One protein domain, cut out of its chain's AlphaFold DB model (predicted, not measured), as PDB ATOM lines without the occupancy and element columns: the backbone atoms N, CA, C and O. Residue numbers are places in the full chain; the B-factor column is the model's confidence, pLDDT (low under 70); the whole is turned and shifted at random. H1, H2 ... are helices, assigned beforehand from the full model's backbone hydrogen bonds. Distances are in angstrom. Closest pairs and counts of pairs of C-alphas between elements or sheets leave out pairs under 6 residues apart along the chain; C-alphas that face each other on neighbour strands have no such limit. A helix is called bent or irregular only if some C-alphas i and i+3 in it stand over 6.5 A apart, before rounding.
ATOM      1  N   LYS A 114      -6.507  44.780 -40.829       90.50
ATOM      2  CA  LYS A 114      -6.491  43.424 -40.259       90.50
ATOM      3  C   LYS A 114      -5.079  43.007 -39.856       90.50
ATOM      4  O   LYS A 114      -4.897  42.515 -38.739       90.50
ATOM      5  N   LYS A 115      -4.097  43.234 -40.732       92.44
ATOM      6  CA  LYS A 115      -2.678  42.945 -40.476       92.44
ATOM      7  C   LYS A 115      -2.149  43.827 -39.353       92.44
ATOM      8  O   LYS A 115      -1.619  43.314 -38.373       92.44
ATOM      9  N   THR A 116      -2.427  45.126 -39.412       95.00
ATOM     10  CA  THR A 116      -1.998  46.075 -38.378       95.00
ATOM     11  C   THR A 116      -2.585  45.741 -37.010       95.00
ATOM     12  O   THR A 116      -1.875  45.761 -36.009       95.00
ATOM     13  N   ARG A 117      -3.868  45.358 -36.934       93.50
ATOM     14  CA  ARG A 117      -4.470  44.915 -35.667       93.50
ATOM     15  C   ARG A 117      -3.747  43.698 -35.094       93.50
ATOM     16  O   ARG A 117      -3.509  43.651 -33.889       93.50
ATOM     17  N   TYR A 118      -3.414  42.725 -35.938       95.25
ATOM     18  CA  TYR A 118      -2.678  41.537 -35.520       95.25
ATOM     19  C   TYR A 118      -1.273  41.882 -35.010       95.25
ATOM     20  O   TYR A 118      -0.874  41.413 -33.946       95.25
ATOM     21  N   GLU A 119      -0.549  42.746 -35.718       94.88
ATOM     22  CA  GLU A 119       0.785  43.203 -35.321       94.88
ATOM     23  C   GLU A 119       0.765  43.956 -33.990       94.88
ATOM     24  O   GLU A 119       1.578  43.667 -33.114       94.88
ATOM     25  N   ILE A 120      -0.210  44.850 -33.794       95.69
ATOM     26  CA  ILE A 120      -0.410  45.552 -32.520       95.69
ATOM     27  C   ILE A 120      -0.656  44.550 -31.388       95.69
ATOM     28  O   ILE A 120      -0.049  44.661 -30.324       95.69
ATOM     29  N   MET A 121      -1.518  43.550 -31.606       95.81
ATOM     30  CA  MET A 121      -1.788  42.516 -30.601       95.81
ATOM     31  C   MET A 121      -0.530  41.707 -30.273       95.81
ATOM     32  O   MET A 121      -0.210  41.524 -29.100       95.81
ATOM     33  N   LYS A 122       0.216  41.267 -31.292       96.19
ATOM     34  CA  LYS A 122       1.475  40.530 -31.128       96.19
ATOM     35  C   LYS A 122       2.510  41.346 -30.350       96.19
ATOM     36  O   LYS A 122       3.141  40.823 -29.434       96.19
ATOM     37  N   PHE A 123       2.656  42.626 -30.683       96.69
ATOM     38  CA  PHE A 123       3.564  43.536 -29.992       96.69
ATOM     39  C   PHE A 123       3.158  43.741 -28.527       96.69
ATOM     40  O   PHE A 123       4.009  43.680 -27.643       96.69
ATOM     41  N   GLY A 124       1.860  43.902 -28.248       96.19
ATOM     42  CA  GLY A 124       1.351  44.016 -26.880       96.19
ATOM     43  C   GLY A 124       1.666  42.782 -26.027       96.19
ATOM     44  O   GLY A 124       2.155  42.916 -24.906       96.19
ATOM     45  N   ILE A 125       1.469  41.581 -26.579       96.62
ATOM     46  CA  ILE A 125       1.749  40.305 -25.895       96.62
ATOM     47  C   ILE A 125       3.239  40.139 -25.599       96.62
ATOM     48  O   ILE A 125       3.595  39.693 -24.511       96.62
ATOM     49  N   SER A 126       4.109  40.567 -26.519       95.25
ATOM     50  CA  SER A 126       5.566  40.487 -26.354       95.25
ATOM     51  C   SER A 126       6.090  41.223 -25.112       95.25
ATOM     52  O   SER A 126       7.232  40.992 -24.719       95.25
ATOM     53  N   SER A 127       5.298  42.119 -24.512       95.62
ATOM     54  CA  SER A 127       5.676  42.860 -23.303       95.62
ATOM     55  C   SER A 127       5.304  42.159 -21.986       95.62
ATOM     56  O   SER A 127       5.797  42.549 -20.924       95.62
ATOM     57  N   LEU A 128       4.450  41.131 -22.037       95.50
ATOM     58  CA  LEU A 128       3.926  40.436 -20.862       95.50
ATOM     59  C   LEU A 128       4.928  39.407 -20.314       95.50
ATOM     60  O   LEU A 128       5.842  38.968 -21.011       95.50
ATOM     61  N   LYS A 129       4.770  39.010 -19.044       94.75
ATOM     62  CA  LYS A 129       5.662  38.045 -18.372       94.75
ATOM     63  C   LYS A 129       4.951  36.723 -18.091       94.75
ATOM     64  O   LYS A 129       3.791  36.705 -17.689       94.75
ATOM     65  N   SER A 130       5.694  35.624 -18.233       93.12
ATOM     66  CA  SER A 130       5.354  34.251 -17.827       93.12
ATOM     67  C   SER A 130       3.882  33.853 -18.024       93.12
ATOM     68  O   SER A 130       3.495  33.503 -19.132       93.12
ATOM     69  N   GLN A 131       3.066  33.869 -16.964       94.75
ATOM     70  CA  GLN A 131       1.689  33.360 -17.002       94.75
ATOM     71  C   GLN A 131       0.774  34.228 -17.871       94.75
ATOM     72  O   GLN A 131       0.051  33.697 -18.708       94.75
ATOM     73  N   GLU A 132       0.874  35.552 -17.746       95.38
ATOM     74  CA  GLU A 132       0.082  36.491 -18.551       95.38
ATOM     75  C   GLU A 132       0.432  36.388 -20.038       95.38
ATOM     76  O   GLU A 132      -0.440  36.527 -20.892       95.38
ATOM     77  N   LEU A 133       1.701  36.097 -20.350       96.88
ATOM     78  CA  LEU A 133       2.151  35.849 -21.718       96.88
ATOM     79  C   LEU A 133       1.476  34.598 -22.291       96.88
ATOM     80  O   LEU A 133       0.911  34.669 -23.377       96.88
ATOM     81  N   VAL A 134       1.461  33.485 -21.552       95.81
ATOM     82  CA  VAL A 134       0.824  32.235 -22.003       95.81
ATOM     83  C   VAL A 134      -0.681  32.422 -22.207       95.81
ATOM     84  O   VAL A 134      -1.239  31.988 -23.219       95.81
ATOM     85  N   ASP A 135      -1.356  33.106 -21.287       95.94
ATOM     86  CA  ASP A 135      -2.790  33.376 -21.402       95.94
ATOM     87  C   ASP A 135      -3.096  34.298 -22.595       95.94
ATOM     88  O   ASP A 135      -4.043  34.070 -23.355       95.94
ATOM     89  N   ALA A 136      -2.259  35.310 -22.831       97.00
ATOM     90  CA  ALA A 136      -2.446  36.222 -23.948       97.00
ATOM     91  C   ALA A 136      -2.120  35.562 -25.303       97.00
ATOM     92  O   ALA A 136      -2.884  35.723 -26.257       97.00
ATOM     93  N   GLU A 137      -1.069  34.745 -25.390       95.88
ATOM     94  CA  GLU A 137      -0.737  33.953 -26.581       95.88
ATOM     95  C   GLU A 137      -1.825  32.933 -26.915       95.88
ATOM     96  O   GLU A 137      -2.244  32.825 -28.069       95.88
ATOM     97  N   THR A 138      -2.333  32.212 -25.912       96.81
ATOM     98  CA  THR A 138      -3.436  31.266 -26.118       96.81
ATOM     99  C   THR A 138      -4.701  31.985 -26.580       96.81
ATOM    100  O   THR A 138      -5.372  31.504 -27.495       96.81
ATOM    101  N   SER A 139      -5.003  33.168 -26.035       96.12
ATOM    102  CA  SER A 139      -6.129  33.989 -26.496       96.12
ATOM    103  C   SER A 139      -5.963  34.458 -27.951       96.12
ATOM    104  O   SER A 139      -6.909  34.363 -28.740       96.12
ATOM    105  N   LEU A 140      -4.752  34.882 -28.341       96.25
ATOM    106  CA  LEU A 140      -4.427  35.280 -29.710       96.25
ATOM    107  C   LEU A 140      -4.580  34.094 -30.660       96.25
ATOM    108  O   LEU A 140      -5.241  34.217 -31.690       96.25
ATOM    109  N   ALA A 141      -4.036  32.934 -30.299       96.50
ATOM    110  CA  ALA A 141      -4.158  31.720 -31.091       96.50
ATOM    111  C   ALA A 141      -5.628  31.332 -31.305       96.50
ATOM    112  O   ALA A 141      -6.029  31.059 -32.435       96.50
ATOM    113  N   ILE A 142      -6.461  31.376 -30.257       97.00
ATOM    114  CA  ILE A 142      -7.906  31.113 -30.370       97.00
ATOM    115  C   ILE A 142      -8.574  32.125 -31.309       97.00
ATOM    116  O   ILE A 142      -9.404  31.740 -32.131       97.00
ATOM    117  N   SER A 143      -8.194  33.406 -31.240       93.69
ATOM    118  CA  SER A 143      -8.732  34.448 -32.127       93.69
ATOM    119  C   SER A 143      -8.376  34.231 -33.604       93.69
ATOM    120  O   SER A 143      -9.175  34.561 -34.477       93.69
ATOM    121  N   LEU A 144      -7.219  33.615 -33.877       95.38
ATOM    122  CA  LEU A 144      -6.790  33.175 -35.208       95.38
ATOM    123  C   LEU A 144      -7.462  31.869 -35.660       95.38
ATOM    124  O   LEU A 144      -7.205  31.398 -36.765       95.38
ATOM    125  N   GLY A 145      -8.313  31.272 -34.822       96.19
ATOM    126  CA  GLY A 145      -9.030  30.037 -35.132       96.19
ATOM    127  C   GLY A 145      -8.387  28.766 -34.576       96.19
ATOM    128  O   GLY A 145      -8.850  27.671 -34.901       96.19
ATOM    129  N   ALA A 146      -7.359  28.861 -33.725       97.75
ATOM    130  CA  ALA A 146      -6.850  27.689 -33.025       97.75
ATOM    131  C   ALA A 146      -7.931  27.092 -32.112       97.75
ATOM    132  O   ALA A 146      -8.734  27.789 -31.485       97.75
ATOM    133  N   LYS A 147      -7.941  25.763 -32.012       97.38
ATOM    134  CA  LYS A 147      -8.878  25.054 -31.143       97.38
ATOM    135  C   LYS A 147      -8.467  25.255 -29.676       97.38
ATOM    136  O   LYS A 147      -7.314  24.981 -29.351       97.38
ATOM    137  N   PRO A 148      -9.380  25.669 -28.777       96.75
ATOM    138  CA  PRO A 148      -9.046  25.839 -27.368       96.75
ATOM    139  C   PRO A 148      -8.627  24.508 -26.735       96.75
ATOM    140  O   PRO A 148      -9.162  23.445 -27.077       96.75
ATOM    141  N   ASN A 149      -7.700  24.580 -25.779       94.38
ATOM    142  CA  ASN A 149      -7.213  23.408 -25.059       94.38
ATOM    143  C   ASN A 149      -8.366  22.656 -24.379       94.38
ATOM    144  O   ASN A 149      -9.303  23.241 -23.825       94.38
ATOM    145  N   LYS A 150      -8.296  21.322 -24.426       95.06
ATOM    146  CA  LYS A 150      -9.318  20.458 -23.835       95.06
ATOM    147  C   LYS A 150      -9.309  20.623 -22.313       95.06
ATOM    148  O   LYS A 150      -8.260  20.545 -21.680       95.06
ATOM    149  N   ARG A 151     -10.493  20.803 -21.723       91.94
ATOM    150  CA  ARG A 151     -10.654  20.837 -20.264       91.94
ATOM    151  C   ARG A 151     -10.314  19.475 -19.659       91.94
ATOM    152  O   ARG A 151     -10.568  18.439 -20.278       91.94
ATOM    153  N   GLN A 152      -9.778  19.492 -18.443       94.06
ATOM    154  CA  GLN A 152      -9.519  18.277 -17.677       94.06
ATOM    155  C   GLN A 152     -10.818  17.487 -17.465       94.06
ATOM    156  O   GLN A 152     -11.905  18.062 -17.357       94.06
ATOM    157  N   ALA A 153     -10.707  16.159 -17.446       94.88
ATOM    158  CA  ALA A 153     -11.831  15.295 -17.122       94.88
ATOM    159  C   ALA A 153     -12.085  15.371 -15.610       94.88
ATOM    160  O   ALA A 153     -11.234  14.977 -14.821       94.88
ATOM    161  N   ILE A 154     -13.241  15.907 -15.225       95.94
ATOM    162  CA  ILE A 154     -13.647  16.108 -13.829       95.94
ATOM    163  C   ILE A 154     -14.936  15.312 -13.589       95.94
ATOM    164  O   ILE A 154     -15.742  15.140 -14.512       95.94
ATOM    165  N   ASN A 155     -15.154  14.830 -12.360       97.81
ATOM    166  CA  ASN A 155     -16.386  14.134 -11.996       97.81
ATOM    167  C   ASN A 155     -17.609  15.041 -12.221       97.81
ATOM    168  O   ASN A 155     -17.607  16.227 -11.887       97.81
ATOM    169  N   TYR A 156     -18.696  14.479 -12.751       96.25
ATOM    170  CA  TYR A 156     -19.917  15.226 -13.041       96.25
ATOM    171  C   TYR A 156     -20.480  15.985 -11.831       96.25
ATOM    172  O   TYR A 156     -20.938  17.121 -11.979       96.25
ATOM    173  N   LYS A 157     -20.435  15.386 -10.634       97.31
ATOM    174  CA  LYS A 157     -20.943  16.030  -9.413       97.31
ATOM    175  C   LYS A 157     -20.142  17.291  -9.075       97.31
ATOM    176  O   LYS A 157     -20.736  18.317  -8.757       97.31
ATOM    177  N   GLU A 158     -18.824  17.242  -9.223       96.50
ATOM    178  CA  GLU A 158     -17.921  18.380  -9.004       96.50
ATOM    179  C   GLU A 158     -18.094  19.457 -10.081       96.50
ATOM    180  O   GLU A 158     -18.167  20.647  -9.782       96.50
ATOM    181  N   LEU A 159     -18.268  19.054 -11.341       96.12
ATOM    182  CA  LEU A 159     -18.552  19.992 -12.426       96.12
ATOM    183  C   LEU A 159     -19.864  20.757 -12.187       96.12
ATOM    184  O   LEU A 159     -19.964  21.951 -12.474       96.12
ATOM    185  N   GLN A 160     -20.897  20.080 -11.674       97.06
ATOM    186  CA  GLN A 160     -22.158  20.734 -11.336       97.06
ATOM    187  C   GLN A 160     -22.005  21.736 -10.192       97.06
ATOM    188  O   GLN A 160     -22.609  22.809 -10.259       97.06
ATOM    189  N   THR A 161     -21.241  21.407  -9.147       96.94
ATOM    190  CA  THR A 161     -21.036  22.322  -8.019       96.94
ATOM    191  C   THR A 161     -20.239  23.551  -8.445       96.94
ATOM    192  O   THR A 161     -20.662  24.659  -8.125       96.94
ATOM    193  N   GLN A 162     -19.179  23.390  -9.247       95.62
ATOM    194  CA  GLN A 162     -18.431  24.508  -9.842       95.62
ATOM    195  C   GLN A 162     -19.350  25.425 -10.660       95.62
ATOM    196  O   GLN A 162     -19.445  26.613 -10.383       95.62
ATOM    197  N   ARG A 163     -20.158  24.861 -11.569       96.19
ATOM    198  CA  ARG A 163     -21.107  25.645 -12.383       96.19
ATOM    199  C   ARG A 163     -22.149  26.411 -11.570       96.19
ATOM    200  O   ARG A 163     -22.659  27.417 -12.055       96.19
ATOM    201  N   LYS A 164     -22.556  25.906 -10.401       96.75
ATOM    202  CA  LYS A 164     -23.485  26.626  -9.514       96.75
ATOM    203  C   LYS A 164     -22.785  27.818  -8.866       96.75
ATOM    204  O   LYS A 164     -23.308  28.922  -8.969       96.75
ATOM    205  N   LYS A 165     -21.582  27.605  -8.324       95.81
ATOM    206  CA  LYS A 165     -20.747  28.662  -7.735       95.81
ATOM    207  C   LYS A 165     -20.422  29.762  -8.746       95.81
ATOM    208  O   LYS A 165     -20.654  30.928  -8.460       95.81
ATOM    209  N   ASP A 166     -20.004  29.402  -9.961       94.56
ATOM    210  CA  ASP A 166     -19.692  30.379 -11.014       94.56
ATOM    211  C   ASP A 166     -20.908  31.253 -11.357       94.56
ATOM    212  O   ASP A 166     -20.795  32.463 -11.521       94.56
ATOM    213  N   LYS A 167     -22.106  30.655 -11.431       95.19
ATOM    214  CA  LYS A 167     -23.350  31.399 -11.682       95.19
ATOM    215  C   LYS A 167     -23.710  32.349 -10.546       95.19
ATOM    216  O   LYS A 167     -24.319  33.380 -10.810       95.19
ATOM    217  N   GLU A 168     -23.424  31.976  -9.306       93.31
ATOM    218  CA  GLU A 168     -23.663  32.825  -8.139       93.31
ATOM    219  C   GLU A 168     -22.689  34.007  -8.127       93.31
ATOM    220  O   GLU A 168     -23.143  35.144  -8.028       93.31
ATOM    221  N   LEU A 169     -21.399  33.763  -8.382       92.12
ATOM    222  CA  LEU A 169     -20.377  34.811  -8.498       92.12
ATOM    223  C   LEU A 169     -20.687  35.807  -9.621       92.12
ATOM    224  O   LEU A 169     -20.583  37.014  -9.420       92.12
ATOM    225  N   ILE A 170     -21.122  35.327 -10.792       91.31
ATOM    226  CA  ILE A 170     -21.519  36.206 -11.905       91.31
ATOM    227  C   ILE A 170     -22.708  37.086 -11.500       91.31
ATOM    228  O   ILE A 170     -22.696  38.286 -11.752       91.31
ATOM    229  N   LYS A 171     -23.725  36.519 -10.837       90.56
ATOM    230  CA  LYS A 171     -24.891  37.292 -10.373       90.56
ATOM    231  C   LYS A 171     -24.513  38.345  -9.337       90.56
ATOM    232  O   LYS A 171     -25.080  39.431  -9.355       90.56
ATOM    233  N   GLU A 172     -23.588  38.027  -8.437       86.88
ATOM    234  CA  GLU A 172     -23.098  38.963  -7.427       86.88
ATOM    235  C   GLU A 172     -22.305  40.112  -8.064       86.88
ATOM    236  O   GLU A 172     -22.569  41.278  -7.773       86.88
ATOM    237  N   GLN A 173     -21.412  39.805  -9.011       85.31
ATOM    238  CA  GLN A 173     -20.680  40.817  -9.779       85.31
ATOM    239  C   GLN A 173     -21.624  41.712 -10.592       85.31
ATOM    240  O   GLN A 173     -21.484  42.934 -10.575       85.31
ATOM    241  N   GLU A 174     -22.630  41.136 -11.255       83.44
ATOM    242  CA  GLU A 174     -23.640  41.896 -12.001       83.44
ATOM    243  C   GLU A 174     -24.535  42.755 -11.094       83.44
ATOM    244  O   GLU A 174     -24.955  43.839 -11.500       83.44
ATOM    245  N   ALA A 175     -24.829  42.300  -9.873       80.12
ATOM    246  CA  ALA A 175     -25.604  43.064  -8.898       80.12
ATOM    247  C   ALA A 175     -24.793  44.220  -8.282       80.12
ATOM    248  O   ALA A 175     -25.353  45.289  -8.032       80.12
ATOM    249  N   GLY A 176     -23.485  44.029  -8.073       68.25
ATOM    250  CA  GLY A 176     -22.564  45.065  -7.591       68.25
ATOM    251  C   GLY A 176     -22.189  46.099  -8.660       68.25
ATOM    252  O   GLY A 176     -22.017  47.279  -8.355       68.25
TER     253      GLY A 176
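What this domain is: This is residues 114 to 176 of the 222 residues of an uncharacterized protein of Orchesella cincta (UniProt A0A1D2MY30). A long single helix, H3, stands free at one end of the model, joined by a drawn-out link to a small helical hairpin, H1 and H2, at the other end. The two parts share no core: residues 150 to 176 stand free, of which 156 to 176 belong to H3, while the rest makes a thin body spanning 26 by 24 by 6 A. The printed part has 63 residues with three named helices, in the order H1, H2, H3, and no named strand; the class is all helix. The whole is extended, with a radius of gyration of the C-alphas of 16.6 A and spans of 44 by 33 by 24 A.

Where its parts are: H3, the longest helix, holds residues 156 to 176, 21 residues, and measures 30.4 A from first to last C-alpha. It begins at C-alpha 156 at (-19.917, 15.226, -13.041) and ends at C-alpha 176 at (-22.564, 45.065, -7.591), and its N-to-C direction is (-0.14, 0.99, 0.06). H2 holds residues 130 to 143 and measures 20.1 A. H1 holds residues 114 to 125, measures 16.9 A and begins at C-alpha 114 at (-6.491, 43.424, -40.259).

How they stand to each other: H3 touches no helix. It is apart from H2, although the two follow each other in the chain, and it is apart from H1. H1 and H2 touch, with 4 pairs of C-alphas within 8 A. The closest C-alphas of the two are those of Ile 125 and Leu 133, 6.1 A apart. H1 touches H2 with residues 121 to 125 alone. Their centres are 13.0 A apart, and their lines stand at a shallow tilt of 17 degrees, running opposite ways. With the tight link of 4 residues between them they form a helical hairpin. In H1, H2 and H3 every backbone O i to N i+4 pair is within hydrogen-bond range, and no helix is bent or irregular.

The domain as a whole: The two C-alphas farthest apart are those of Thr 116 in H1 and Lys 157 in H3, at 45.8 A. The first and last printed C-alphas, those of Lys 114 and Gly 176, are 36.4 A apart. The printed part runs from 114 to 176 with no cut. The link from H2 to H3 is long: residues 144 to 155, 12 residues with no named element, whose C-alphas lie 9 to 22 A from the mean of the C-alphas. Without the stretch that stands free, the body has 36 residues and a radius of gyration of 9.9 A. The mean pLDDT of the printed part is 94.2, and residue 176 alone is under 70.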